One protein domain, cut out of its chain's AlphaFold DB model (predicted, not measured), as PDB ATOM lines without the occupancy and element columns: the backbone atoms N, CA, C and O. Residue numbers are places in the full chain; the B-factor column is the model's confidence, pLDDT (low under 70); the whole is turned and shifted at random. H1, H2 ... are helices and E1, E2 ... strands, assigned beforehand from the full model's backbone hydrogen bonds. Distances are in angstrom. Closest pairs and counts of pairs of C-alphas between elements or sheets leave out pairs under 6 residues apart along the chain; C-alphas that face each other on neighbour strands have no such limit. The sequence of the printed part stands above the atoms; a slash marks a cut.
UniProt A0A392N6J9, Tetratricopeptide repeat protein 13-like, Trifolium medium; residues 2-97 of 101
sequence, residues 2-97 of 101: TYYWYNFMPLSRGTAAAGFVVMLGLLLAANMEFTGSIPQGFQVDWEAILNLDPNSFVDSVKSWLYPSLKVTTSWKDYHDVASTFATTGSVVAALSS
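This is residues 2 to 97 of the 101 residues of the protein "Tetratricopeptide repeat protein 13-like" of Trifolium medium (UniProt A0A392N6J9). Two helical hairpins, H1 with H2 and H3 with H4, make a loose body with H1 and H3 packed together at one end and a tiny two-stranded sheet, E1 and E2, at the other, where H2 and H4 end. From E2 the last part of the printed chain leads away as an arm with the short helices H5 and H6, and folds back to H7, which touches no other helix. The printed part has 96 residues, in the order H1 H2 E1 H3 H4 E2 H5 H6 H7; the sheet is E1 - E2, antiparallel, and the class is mostly helix. The whole is loose, with a radius of gyration of the C-alphas of 16.2 A and spans of 46 by 33 by 22 A.

Find C-alpha 2 at (52.117, 26.754, -21.556), where H1, residues 2 to 8, begins and runs 10.0 A. Next come H2, residues 15 to 29, 20.7 A long, and E1, residues 32 to 34, 6.5 A. H3, residues 44 to 50, spans 10.1 A. Look for H4, residues 54 to 68, from C-alpha 54 at (51.800, 26.987, -30.702); it is 20.7 A long and leads directly to E2, residues 69 to 71, 6.6 A. Then follow H5, residues 74 to 77, 5.6 A, H6, residues 81 to 84, 5.0 A, and H7, residues 88 to 96, 12.3 A, which ends at C-alpha 96 at (50.364, 30.211, 6.657).

Start at the hub, H3, which touches three helices. It touches H1 at a steep tilt of 57 degrees, closest at the C-alphas of Tyr 3 and Ala 48, 5.2 A. In the hairpin H3 and H4 the closest C-alphas, Ala 48 and Phe 57, are 5.7 A apart, at a shallow tilt of 23 degrees, opposite ways. H3 and H2 only just touch, with 3 pairs of C-alphas within 8 A, closest at Ala 16 and Asp 45, 5.8 A. The hairpin H1 and H2 is closest at the C-alphas of Thr 2 and Gly 19, 6.2 A, at a shallow tilt of 25 degrees. H2 and H4 are apart. The C-alphas of Leu 27 in H2 and Glu 33 in E1, the closest of the two, are 6.6 A apart. Between E1 and E2, look at N 33 and O 70, and N 70 and O 33, each 2.8 A. H6 and H7 are near each other. In H1, H2, H3 and H7 every O i to N i+4 pair is within hydrogen-bond range; in H4, 7 of 11 are, and H5 and H6 are too short for such a pair.

The C-alphas farthest apart are those of Leu 52 and Ala 86, 46.4 A. The printed part has no cut and no long link. The mean pLDDT of the printed part is 87.8, no printed residue is under 70, and H5 has a mean of 76.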
ATOM      1  N   THR A   2      52.921  25.595 -21.992       86.94
ATOM      2  CA  THR A   2      52.117  26.754 -21.556       86.94
ATOM      3  C   THR A   2      50.944  27.090 -22.488       86.94
ATOM      4  O   THR A   2      49.842  27.321 -22.006       86.94
ATOM      5  N   TYR A   3      51.138  27.003 -23.811       88.75
ATOM      6  CA  TYR A   3      50.068  27.174 -24.807       88.75
ATOM      7  C   TYR A   3      48.843  26.287 -24.525       88.75
ATOM      8  O   TYR A   3      47.713  26.766 -24.462       88.75
ATOM      9  N   TYR A   4      49.069  24.990 -24.298       90.06
ATOM     10  CA  TYR A   4      47.993  24.040 -24.030       90.06
ATOM     11  C   TYR A   4      47.342  24.280 -22.668       90.06
ATOM     12  O   TYR A   4      46.129  24.175 -22.557       90.06
ATOM     13  N   TRP A   5      48.117  24.649 -21.643       89.81
ATOM     14  CA  TRP A   5      47.570  24.984 -20.326       89.81
ATOM     15  C   TRP A   5      46.545  26.121 -20.402       89.81
ATOM     16  O   TRP A   5      45.453  26.007 -19.847       89.81
ATOM     17  N   TYR A   6      46.882  27.195 -21.117       90.25
ATOM     18  CA  TYR A   6      45.976  28.327 -21.289       90.25
ATOM     19  C   TYR A   6      44.749  27.977 -22.133       90.25
ATOM     20  O   TYR A   6      43.653  28.391 -21.776       90.25
ATOM     21  N   ASN A   7      44.905  27.167 -23.184       88.38
ATOM     22  CA  ASN A   7      43.781  26.750 -24.029       88.38
ATOM     23  C   ASN A   7      42.827  25.765 -23.333       88.38
ATOM     24  O   ASN A   7      41.617  25.844 -23.520       88.38
ATOM     25  N   PHE A   8      43.346  24.840 -22.523       88.06
ATOM     26  CA  PHE A   8      42.512  23.857 -21.825       88.06
ATOM     27  C   PHE A   8      41.844  24.406 -20.565       88.06
ATOM     28  O   PHE A   8      40.881  23.805 -20.099       88.06
ATOM     29  N   MET A   9      42.357  25.508 -20.010       87.56
ATOM     30  CA  MET A   9      41.871  26.119 -18.771       87.56
ATOM     31  C   MET A   9      41.519  25.096 -17.675       87.56
ATOM     32  O   MET A   9      40.367  25.018 -17.248       87.56
ATOM     33  N   PRO A  10      42.493  24.294 -17.197       85.88
ATOM     34  CA  PRO A  10      42.213  23.157 -16.318       85.88
ATOM     35  C   PRO A  10      41.667  23.552 -14.938       85.88
ATOM     36  O   PRO A  10      41.065  22.721 -14.262       85.88
ATOM     37  N   LEU A  11      41.877  24.797 -14.497       86.06
ATOM     38  CA  LEU A  11      41.340  25.309 -13.239       86.06
ATOM     39  C   LEU A  11      40.166  26.255 -13.504       86.06
ATOM     40  O   LEU A  11      40.262  27.162 -14.332       86.06
ATOM     41  N   SER A  12      39.107  26.126 -12.700       80.31
ATOM     42  CA  SER A  12      37.929  27.007 -12.756       80.31
ATOM     43  C   SER A  12      38.260  28.480 -12.479       80.31
ATOM     44  O   SER A  12      37.538  29.367 -12.925       80.31
ATOM     45  N   ARG A  13      39.339  28.753 -11.731       86.00
ATOM     46  CA  ARG A  13      39.873  30.094 -11.451       86.00
ATOM     47  C   ARG A  13      41.393  30.044 -11.343       86.00
ATOM     48  O   ARG A  13      41.941  29.089 -10.805       86.00
ATOM     49  N   GLY A  14      42.068  31.088 -11.823       86.50
ATOM     50  CA  GLY A  14      43.517  31.237 -11.653       86.50
ATOM     51  C   GLY A  14      44.384  30.442 -12.633       86.50
ATOM     52  O   GLY A  14      45.600  30.447 -12.475       86.50
ATOM     53  N   THR A  15      43.803  29.820 -13.671       87.62
ATOM     54  CA  THR A  15      44.560  29.160 -14.755       87.62
ATOM     55  C   THR A  15      45.674  30.057 -15.298       87.62
ATOM     56  O   THR A  15      46.790  29.575 -15.484       87.62
ATOM     57  N   ALA A  16      45.387  31.345 -15.527       87.88
ATOM     58  CA  ALA A  16      46.340  32.304 -16.080       87.88
ATOM     59  C   ALA A  16      47.596  32.450 -15.197       87.88
ATOM     60  O   ALA A  16      48.727  32.253 -15.649       87.88
ATOM     61  N   ALA A  17      47.379  32.716 -13.905       89.06
ATOM     62  CA  ALA A  17      48.442  32.878 -12.921       89.06
ATOM     63  C   ALA A  17      49.206  31.567 -12.690       89.06
ATOM     64  O   ALA A  17      50.431  31.548 -12.771       89.06
ATOM     65  N   ALA A  18      48.493  30.458 -12.476       90.50
ATOM     66  CA  ALA A  18      49.108  29.149 -12.264       90.50
ATOM     67  C   ALA A  18      49.948  28.711 -13.475       90.50
ATOM     68  O   ALA A  18      51.075  28.254 -13.311       90.50
ATOM     69  N   GLY A  19      49.439  28.912 -14.693       89.81
ATOM     70  CA  GLY A  19      50.159  28.589 -15.926       89.81
ATOM     71  C   GLY A  19      51.438  29.405 -16.086       89.81
ATOM     72  O   GLY A  19      52.472  28.859 -16.477       89.81
ATOM     73  N   PHE A  20      51.391  30.689 -15.719       90.75
ATOM     74  CA  PHE A  20      52.565  31.555 -15.750       90.75
ATOM     75  C   PHE A  20      53.609  31.122 -14.713       90.75
ATOM     76  O   PHE A  20      54.774  30.943 -15.058       90.75
ATOM     77  N   VAL A  21      53.194  30.857 -13.470       91.00
ATOM     78  CA  VAL A  21      54.090  30.387 -12.399       91.00
ATOM     79  C   VAL A  21      54.743  29.051 -12.758       91.00
ATOM     80  O   VAL A  21      55.944  28.891 -12.564       91.00
ATOM     81  N   VAL A  22      53.995  28.108 -13.341       91.38
ATOM     82  CA  VAL A  22      54.552  26.828 -13.811       91.38
ATOM     83  C   VAL A  22      55.595  27.050 -14.910       91.38
ATOM     84  O   VAL A  22      56.651  26.420 -14.884       91.38
ATOM     85  N   MET A  23      55.343  27.961 -15.856       91.75
ATOM     86  CA  MET A  23      56.320  28.309 -16.891       91.75
ATOM     87  C   MET A  23      57.606  28.889 -16.287       91.75
ATOM     88  O   MET A  23      58.694  28.450 -16.655       91.75
ATOM     89  N   LEU A  24      57.492  29.827 -15.342       91.81
ATOM     90  CA  LEU A  24      58.650  30.383 -14.636       91.81
ATOM     91  C   LEU A  24      59.396  29.312 -13.833       91.81
ATOM     92  O   LEU A  24      60.621  29.285 -13.850       91.81
ATOM     93  N   GLY A  25      58.679  28.391 -13.185       90.19
ATOM     94  CA  GLY A  25      59.276  27.275 -12.451       90.19
ATOM     95  C   GLY A  25      60.075  26.330 -13.351       90.19
ATOM     96  O   GLY A  25      61.168  25.911 -12.982       90.19
ATOM     97  N   LEU A  26      59.579  26.039 -14.558       91.44
ATOM     98  CA  LEU A  26      60.313  25.246 -15.551       91.44
ATOM     99  C   LEU A  26      61.580  25.959 -16.039       91.44
ATOM    100  O   LEU A  26      62.617  25.319 -16.200       91.44
ATOM    101  N   LEU A  27      61.508  27.276 -16.255       91.12
ATOM    102  CA  LEU A  27      62.671  28.087 -16.619       91.12
ATOM    103  C   LEU A  27      63.707  28.093 -15.490       91.12
ATOM    104  O   LEU A  27      64.884  27.830 -15.737       91.12
ATOM    105  N   LEU A  28      63.263  28.278 -14.246       89.56
ATOM    106  CA  LEU A  28      64.134  28.263 -13.075       89.56
ATOM    107  C   LEU A  28      64.801  26.893 -12.880       89.56
ATOM    108  O   LEU A  28      66.007  26.830 -12.645       89.56
ATOM    109  N   ALA A  29      64.061  25.795 -13.072       88.56
ATOM    110  CA  ALA A  29      64.610  24.437 -13.058       88.56
ATOM    111  C   ALA A  29      65.683  24.222 -14.144       88.56
ATOM    112  O   ALA A  29      66.600  23.419 -13.971       88.56
ATOM    113  N   ALA A  30      65.606  24.973 -15.245       89.38
ATOM    114  CA  ALA A  30      66.607  25.008 -16.304       89.38
ATOM    115  C   ALA A  30      67.729  26.046 -16.069       89.38
ATOM    116  O   ALA A  30      68.503  26.315 -16.987       89.38
ATOM    117  N   ASN A  31      67.867  26.597 -14.854       90.44
ATOM    118  CA  ASN A  31      68.819  27.661 -14.484       90.44
ATOM    119  C   ASN A  31      68.576  29.009 -15.183       90.44
ATOM    120  O   ASN A  31      69.497  29.819 -15.297       90.44
ATOM    121  N   MET A  32      67.361  29.258 -15.669       91.12
ATOM    122  CA  MET A  32      66.964  30.525 -16.283       91.12
ATOM    123  C   MET A  32      66.033  31.272 -15.332       91.12
ATOM    124  O   MET A  32      64.856  30.945 -15.202       91.12
ATOM    125  N   GLU A  33      66.567  32.281 -14.656       91.00
ATOM    126  CA  GLU A  33      65.789  33.163 -13.792       91.00
ATOM    127  C   GLU A  33      65.156  34.276 -14.625       91.00
ATOM    128  O   GLU A  33      65.821  34.942 -15.420       91.00
ATOM    129  N   PHE A  34      63.855  34.479 -14.439       91.00
ATOM    130  CA  PHE A  34      63.135  35.592 -15.035       91.00
ATOM    131  C   PHE A  34      63.229  36.812 -14.119       91.00
ATOM    132  O   PHE A  34      62.694  36.798 -13.013       91.00
ATOM    133  N   THR A  35      63.890  37.872 -14.585       88.06
ATOM    134  CA  THR A  35      64.096  39.113 -13.815       88.06
ATOM    135  C   THR A  35      63.348  40.311 -14.400       88.06
ATOM    136  O   THR A  35      63.548  41.441 -13.961       88.06
ATOM    137  N   GLY A  36      62.549  40.090 -15.445       87.31
ATOM    138  CA  GLY A  36      61.815  41.145 -16.134       87.31
ATOM    139  C   GLY A  36      60.395  41.341 -15.616       87.31
ATOM    140  O   GLY A  36      59.968  40.777 -14.611       87.31
ATOM    141  N   SER A  37      59.640  42.128 -16.369       87.81
ATOM    142  CA  SER A  37      58.206  42.329 -16.182       87.81
ATOM    143  C   SER A  37      57.466  41.983 -17.466       87.81
ATOM    144  O   SER A  37      57.999  42.149 -18.564       87.81
ATOM    145  N   ILE A  38      56.216  41.545 -17.336       88.62
ATOM    146  CA  ILE A  38      55.332  41.392 -18.494       88.62
ATOM    147  C   ILE A  38      55.111  42.791 -19.109       88.62
ATOM    148  O   ILE A  38      54.838  43.731 -18.355       88.62
ATOM    149  N   PRO A  39      55.245  42.965 -20.438       90.75
ATOM    150  CA  PRO A  39      55.016  44.249 -21.091       90.75
ATOM    151  C   PRO A  39      53.620  44.810 -20.808       90.75
ATOM    152  O   PRO A  39      52.643  44.070 -20.674       90.75
ATOM    153  N   GLN A  40      53.506  46.137 -20.746       89.44
ATOM    154  CA  GLN A  40      52.215  46.783 -20.524       89.44
ATOM    155  C   GLN A  40      51.248  46.461 -21.673       89.44
ATOM    156  O   GLN A  40      51.597  46.595 -22.843       89.44
ATOM    157  N   GLY A  41      50.023  46.055 -21.328       87.94
ATOM    158  CA  GLY A  41      49.006  45.662 -22.307       87.94
ATOM    159  C   GLY A  41      49.191  44.255 -22.881       87.94
ATOM    160  O   GLY A  41      48.422  43.866 -23.753       87.94
ATOM    161  N   PHE A  42      50.169  43.488 -22.390       88.81
ATOM    162  CA  PHE A  42      50.389  42.102 -22.788       88.81
ATOM    163  C   PHE A  42      49.806  41.140 -21.750       88.81
ATOM    164  O   PHE A  42      50.052  41.269 -20.550       88.81
ATOM    165  N   GLN A  43      49.053  40.145 -22.214       90.06
ATOM    166  CA  GLN A  43      48.492  39.093 -21.372       90.06
ATOM    167  C   GLN A  43      48.784  37.731 -22.011       90.06
ATOM    168  O   GLN A  43      48.317  37.424 -23.105       90.06
ATOM    169  N   VAL A  44      49.611  36.929 -21.333       90.06
ATOM    170  CA  VAL A  44      50.190  35.685 -21.877       90.06
ATOM    171  C   VAL A  44      49.117  34.642 -22.216       90.06
ATOM    172  O   VAL A  44      49.254  33.885 -23.172       90.06
ATOM    173  N   ASP A  45      48.041  34.605 -21.441       90.31
ATOM    174  CA  ASP A  45      46.887  33.744 -21.669       90.31
ATOM    175  C   ASP A  45      46.100  34.149 -22.921       90.31
ATOM    176  O   ASP A  45      45.789  33.284 -23.738       90.31
ATOM    177  N   TRP A  46      45.846  35.444 -23.132       89.75
ATOM    178  CA  TRP A  46      45.207  35.931 -24.360       89.75
ATOM    179  C   TRP A  46      46.031  35.630 -25.604       89.75
ATOM    180  O   TRP A  46      45.482  35.193 -26.608       89.75
ATOM    181  N   GLU A  47      47.348  35.777 -25.527       90.50
ATOM    182  CA  GLU A  47      48.242  35.406 -26.622       90.50
ATOM    183  C   GLU A  47      48.153  33.917 -26.951       90.50
ATOM    184  O   GLU A  47      48.176  33.536 -28.116       90.50
ATOM    185  N   ALA A  48      47.999  33.050 -25.952       90.38
ATOM    186  CA  ALA A  48      47.813  31.625 -26.203       90.38
ATOM    187  C   ALA A  48      46.430  31.288 -26.785       90.38
ATOM    188  O   ALA A  48      46.331  30.346 -27.564       90.38
ATOM    189  N   ILE A  49      45.380  32.024 -26.407       90.12
ATOM    190  CA  ILE A  49      43.997  31.804 -26.868       90.12
ATOM    191  C   ILE A  49      43.781  32.348 -28.287       90.12
ATOM    192  O   ILE A  49      43.025  31.772 -29.065       90.12
ATOM    193  N   LEU A  50      44.409  33.480 -28.613       91.00
ATOM    194  CA  LEU A  50      44.223  34.174 -29.888       91.00
ATOM    195  C   LEU A  50      45.124  33.628 -31.001       91.00
ATOM    196  O   LEU A  50      44.786  33.766 -32.177       91.00
ATOM    197  N   ASN A  51      46.248  33.000 -30.655       90.12
ATOM    198  CA  ASN A  51      47.098  32.333 -31.633       90.12
ATOM    199  C   ASN A  51      46.538  30.949 -31.985       90.12
ATOM    200  O   ASN A  51      46.245  30.139 -31.113       90.12
ATOM    201  N   LEU A  52      46.426  30.673 -33.286       84.81
ATOM    202  CA  LEU A  52      45.893  29.410 -33.813       84.81
ATOM    203  C   LEU A  52      46.885  28.248 -33.703       84.81
ATOM    204  O   LEU A  52      46.487  27.082 -33.762       84.81
ATOM    205  N   ASP A  53      48.174  28.560 -33.578       90.62
ATOM    206  CA  ASP A  53      49.236  27.576 -33.514       90.62
ATOM    207  C   ASP A  53      50.235  27.871 -32.376       90.62
ATOM    208  O   ASP A  53      50.495  29.033 -32.037       90.62
ATOM    209  N   PRO A  54      50.841  26.821 -31.788       90.25
ATOM    210  CA  PRO A  54      51.800  26.987 -30.702       90.25
ATOM    211  C   PRO A  54      53.061  27.772 -31.083       90.25
ATOM    212  O   PRO A  54      53.682  28.355 -30.197       90.25
ATOM    213  N   ASN A  55      53.474  27.768 -32.356       92.00
ATOM    214  CA  ASN A  55      54.709  28.432 -32.772       92.00
ATOM    215  C   ASN A  55      54.518  29.950 -32.795       92.00
ATOM    216  O   ASN A  55      55.358  30.663 -32.256       92.00
ATOM    217  N   SER A  56      53.381  30.433 -33.303       90.94
ATOM    218  CA  SER A  56      53.006  31.851 -33.267       90.94
ATOM    219  C   SER A  56      52.936  32.390 -31.836       90.94
ATOM    220  O   SER A  56      53.452  33.471 -31.554       90.94
ATOM    221  N   PHE A  57      52.403  31.600 -30.897       91.75
ATOM    222  CA  PHE A  57      52.429  31.940 -29.469       91.75
ATOM    223  C   PHE A  57      53.856  32.030 -28.906       91.75
ATOM    224  O   PHE A  57      54.195  32.965 -28.182       91.75
ATOM    225  N   VAL A  58      54.715  31.056 -29.221       91.56
ATOM    226  CA  VAL A  58      56.118  31.094 -28.779       91.56
ATOM    227  C   VAL A  58      56.823  32.317 -29.358       91.56
ATOM    228  O   VAL A  58      57.606  32.953 -28.655       91.56
ATOM    229  N   ASP A  59      56.526  32.678 -30.602       91.69
ATOM    230  CA  ASP A  59      57.113  33.832 -31.268       91.69
ATOM    231  C   ASP A  59      56.693  35.163 -30.636       91.69
ATOM    232  O   ASP A  59      57.543  36.046 -30.480       91.69
ATOM    233  N   SER A  60      55.437  35.296 -30.197       90.38
ATOM    234  CA  SER A  60      54.985  36.497 -29.488       90.38
ATOM    235  C   SER A  60      55.604  36.597 -28.092       90.38
ATOM    236  O   SER A  60      56.114  37.654 -27.710       90.38
ATOM    237  N   VAL A  61      55.676  35.482 -27.358       91.19
ATOM    238  CA  VAL A  61      56.206  35.451 -25.986       91.19
ATOM    239  C   VAL A  61      57.730  35.581 -25.936       91.19
ATOM    240  O   VAL A  61      58.255  36.317 -25.099       91.19
ATOM    241  N   LYS A  62      58.475  34.915 -26.830       91.00
ATOM    242  CA  LYS A  62      59.951  34.907 -26.797       91.00
ATOM    243  C   LYS A  62      60.555  36.304 -26.943       91.00
ATOM    244  O   LYS A  62      61.622  36.559 -26.391       91.00
ATOM    245  N   SER A  63      59.870  37.193 -27.668       89.44
ATOM    246  CA  SER A  63      60.342  38.542 -28.004       89.44
ATOM    247  C   SER A  63      60.658  39.395 -26.770       89.44
ATOM    248  O   SER A  63      61.655  40.113 -26.762       89.44
ATOM    249  N   TRP A  64      59.853  39.271 -25.713       90.56
ATOM    250  CA  TRP A  64      60.029  39.992 -24.451       90.56
ATOM    251  C   TRP A  64      60.523  39.082 -23.321       90.56
ATOM    252  O   TRP A  64      61.230  39.543 -22.420       90.56
ATOM    253  N   LEU A  65      60.190  37.787 -23.370       91.81
ATOM    254  CA  LEU A  65      60.578  36.836 -22.337       91.81
ATOM    255  C   LEU A  65      62.083  36.570 -22.374       91.81
ATOM    256  O   LEU A  65      62.728  36.675 -21.340       91.81
ATOM    257  N   TYR A  66      62.665  36.269 -23.540       91.12
ATOM    258  CA  TYR A  66      64.071  35.847 -23.624       91.12
ATOM    259  C   TYR A  66      65.070  36.927 -23.199       91.12
ATOM    260  O   TYR A  66      65.982  36.594 -22.443       91.12
ATOM    261  N   PRO A  67      64.912  38.209 -23.587       91.75
ATOM    262  CA  PRO A  67      65.765  39.281 -23.067       91.75
ATOM    263  C   PRO A  67      65.677  39.451 -21.543       91.75
ATOM    264  O   PRO A  67      66.585  40.006 -20.933       91.75
ATOM    265  N   SER A  68      64.588  38.972 -20.937       91.25
ATOM    266  CA  SER A  68      64.329  39.036 -19.498       91.25
ATOM    267  C   SER A  68      64.814  37.797 -18.733       91.25
ATOM    268  O   SER A  68      64.615  37.724 -17.517       91.25
ATOM    269  N   LEU A  69      65.408  36.813 -19.422       92.31
ATOM    270  CA  LEU A  69      65.969  35.612 -18.807       92.31
ATOM    271  C   LEU A  69      67.460  35.794 -18.549       92.31
ATOM    272  O   LEU A  69      68.249  36.062 -19.455       92.31
ATOM    273  N   LYS A  70      67.854  35.568 -17.302       90.75
ATOM    274  CA  LYS A  70      69.243  35.537 -16.872       90.75
ATOM    275  C   LYS A  70      69.615  34.115 -16.486       90.75
ATOM    276  O   LYS A  70      68.941  33.480 -15.680       90.75
ATOM    277  N   VAL A  71      70.719  33.617 -17.037       89.81
ATOM    278  CA  VAL A  71      71.275  32.339 -16.589       89.81
ATOM    279  C   VAL A  71      71.859  32.540 -15.195       89.81
ATOM    280  O   VAL A  71      72.759  33.361 -15.010       89.81
ATOM    281  N   THR A  72      71.342  31.803 -14.217       84.00
ATOM    282  CA  THR A  72      71.817  31.863 -12.837       84.00
ATOM    283  C   THR A  72      71.836  30.483 -12.198       84.00
ATOM    284  O   THR A  72      70.968  29.643 -12.432       84.00
ATOM    285  N   THR A  73      72.816  30.270 -11.329       81.81
ATOM    286  CA  THR A  73      72.855  29.135 -10.402       81.81
ATOM    287  C   THR A  73      72.785  29.589  -8.949       81.81
ATOM    288  O   THR A  73      73.017  28.770  -8.069       81.81
ATOM    289  N   SER A  74      72.467  30.865  -8.692       74.25
ATOM    290  CA  SER A  74      72.342  31.424  -7.335       74.25
ATOM    291  C   SER A  74      71.347  30.652  -6.473       74.25
ATOM    292  O   SER A  74      71.494  30.585  -5.260       74.25
ATOM    293  N   TRP A  75      70.357  30.005  -7.096       72.94
ATOM    294  CA  TRP A  75      69.392  29.181  -6.379       72.94
ATOM    295  C   TRP A  75      70.018  27.968  -5.671       72.94
ATOM    296  O   TRP A  75      69.421  27.442  -4.738       72.94
ATOM    297  N   LYS A  76      71.216  27.533  -6.086       76.50
ATOM    298  CA  LYS A  76      71.948  26.425  -5.452       76.50
ATOM    299  C   LYS A  76      72.528  26.793  -4.091       76.50
ATOM    300  O   LYS A  76      72.845  25.891  -3.322       76.50
ATOM    301  N   ASP A  77      72.672  28.085  -3.816       80.50
ATOM    302  CA  ASP A  77      73.177  28.573  -2.536       80.50
ATOM    303  C   ASP A  77      72.070  28.603  -1.466       80.50
ATOM    304  O   ASP A  77      72.359  28.764  -0.280       80.50
ATOM    305  N   TYR A  78      70.800  28.418  -1.856       80.75
ATOM    306  CA  TYR A  78      69.702  28.275  -0.904       80.75
ATOM    307  C   TYR A  78      69.701  26.892  -0.255       80.75
ATOM    308  O   TYR A  78      70.000  25.874  -0.882       80.75
ATOM    309  N   HIS A  79      69.310  26.862   1.019       79.56
ATOM    310  CA  HIS A  79      69.133  25.616   1.747       79.56
ATOM    311  C   HIS A  79      68.056  24.753   1.094       79.56
ATOM    312  O   HIS A  79      66.992  25.236   0.704       79.56
ATOM    313  N   ASP A  80      68.330  23.454   1.017       81.19
ATOM    314  CA  ASP A  80      67.354  22.490   0.539       81.19
ATOM    315  C   ASP A  80      66.093  22.534   1.419       81.19
ATOM    316  O   ASP A  80      66.164  22.507   2.655       81.19
ATOM    317  N   VAL A  81      64.926  22.600   0.778       81.81
ATOM    318  CA  VAL A  81      63.634  22.730   1.463       81.81
ATOM    319  C   VAL A  81      63.382  21.510   2.347       81.81
ATOM    320  O   VAL A  81      62.922  21.670   3.477       81.81
ATOM    321  N   ALA A  82      63.738  20.307   1.883       81.31
ATOM    322  CA  ALA A  82      63.575  19.087   2.671       81.31
ATOM    323  C   ALA A  82      64.522  19.053   3.883       81.31
ATOM    324  O   ALA A  82      64.142  18.565   4.945       81.31
ATOM    325  N   SER A  83      65.722  19.630   3.761       83.69
ATOM    326  CA  SER A  83      66.636  19.808   4.896       83.69
ATOM    327  C   SER A  83      66.151  20.840   5.926       83.69
ATOM    328  O   SER A  83      66.468  20.722   7.108       83.69
ATOM    329  N   THR A  84      65.363  21.830   5.493       85.50
ATOM    330  CA  THR A  84      64.882  22.935   6.342       85.50
ATOM    331  C   THR A  84      63.565  22.592   7.045       85.50
ATOM    332  O   THR A  84      63.367  22.939   8.208       85.50
ATOM    333  N   PHE A  85      62.666  21.873   6.367       86.31
ATOM    334  CA  PHE A  85      61.337  21.525   6.868       86.31
ATOM    335  C   PHE A  85      61.185  20.011   7.006       86.31
ATOM    336  O   PHE A  85      60.913  19.301   6.040       86.31
ATOM    337  N   ALA A  86      61.301  19.514   8.238       87.56
ATOM    338  CA  ALA A  86      61.252  18.080   8.523       87.56
ATOM    339  C   ALA A  86      59.889  17.428   8.220       87.56
ATOM    340  O   ALA A  86      59.804  16.209   8.072       87.56
ATOM    341  N   THR A  87      58.803  18.209   8.165       88.56
ATOM    342  CA  THR A  87      57.452  17.688   7.908       88.56
ATOM    343  C   THR A  87      56.654  18.598   6.980       88.56
ATOM    344  O   THR A  87      56.816  19.819   6.993       88.56
ATOM    345  N   THR A  88      55.694  18.032   6.249       85.56
ATOM    346  CA  THR A  88      54.725  18.814   5.461       85.56
ATOM    347  C   THR A  88      53.990  19.843   6.325       85.56
ATOM    348  O   THR A  88      53.746  20.959   5.877       85.56
ATOM    349  N   GLY A  89      53.700  19.507   7.589       85.88
ATOM    350  CA  GLY A  89      53.088  20.432   8.546       85.88
ATOM    351  C   GLY A  89      53.940  21.675   8.808       85.88
ATOM    352  O   GLY A  89      53.398  22.773   8.875       85.88
ATOM    353  N   SER A  90      55.268  21.530   8.875       85.19
ATOM    354  CA  SER A  90      56.178  22.673   9.051       85.19
ATOM    355  C   SER A  90      56.231  23.599   7.830       85.19
ATOM    356  O   SER A  90      56.290  24.812   8.001       85.19
ATOM    357  N   VAL A  91      56.111  23.051   6.614       86.50
ATOM    358  CA  VAL A  91      55.993  23.855   5.384       86.50
ATOM    359  C   VAL A  91      54.684  24.646   5.385       86.50
ATOM    360  O   VAL A  91      54.687  25.848   5.139       86.50
ATOM    361  N   VAL A  92      53.561  23.987   5.696       86.56
ATOM    362  CA  VAL A  92      52.245  24.644   5.750       86.56
ATOM    363  C   VAL A  92      52.231  25.741   6.810       86.56
ATOM    364  O   VAL A  92      51.749  26.831   6.526       86.56
ATOM    365  N   ALA A  93      52.788  25.486   7.997       86.56
ATOM    366  CA  ALA A  93      52.873  26.482   9.061       86.56
ATOM    367  C   ALA A  93      53.656  27.731   8.621       86.56
ATOM    368  O   ALA A  93      53.171  28.838   8.823       86.56
ATOM    369  N   ALA A  94      54.805  27.558   7.959       85.75
ATOM    370  CA  ALA A  94      55.618  28.671   7.461       85.75
ATOM    371  C   ALA A  94      54.948  29.466   6.326       85.75
ATOM    372  O   ALA A  94      55.138  30.669   6.216       85.75
ATOM    373  N   LEU A  95      54.156  28.810   5.473       83.06
ATOM    374  CA  LEU A  95      53.410  29.481   4.400       83.06
ATOM    375  C   LEU A  95      52.088  30.102   4.876       83.06
ATOM    376  O   LEU A  95      51.483  30.878   4.141       83.06
ATOM    377  N   SER A  96      51.624  29.732   6.072       84.38
ATOM    378  CA  SER A  96      50.364  30.211   6.657       84.38
ATOM    379  C   SER A  96      50.574  31.259   7.749       84.38
ATOM    380  O   SER A  96      49.592  31.826   8.223       84.38
ATOM    381  N   SER A  97      51.818  31.513   8.170       72.69
ATOM    382  CA  SER A  97      52.137  32.639   9.043       72.69
ATOM    383  C   SER A  97      51.994  33.930   8.242       72.69
ATOM    384  O   SER A  97      52.843  34.264   7.417       72.69
TER     385      SER A  97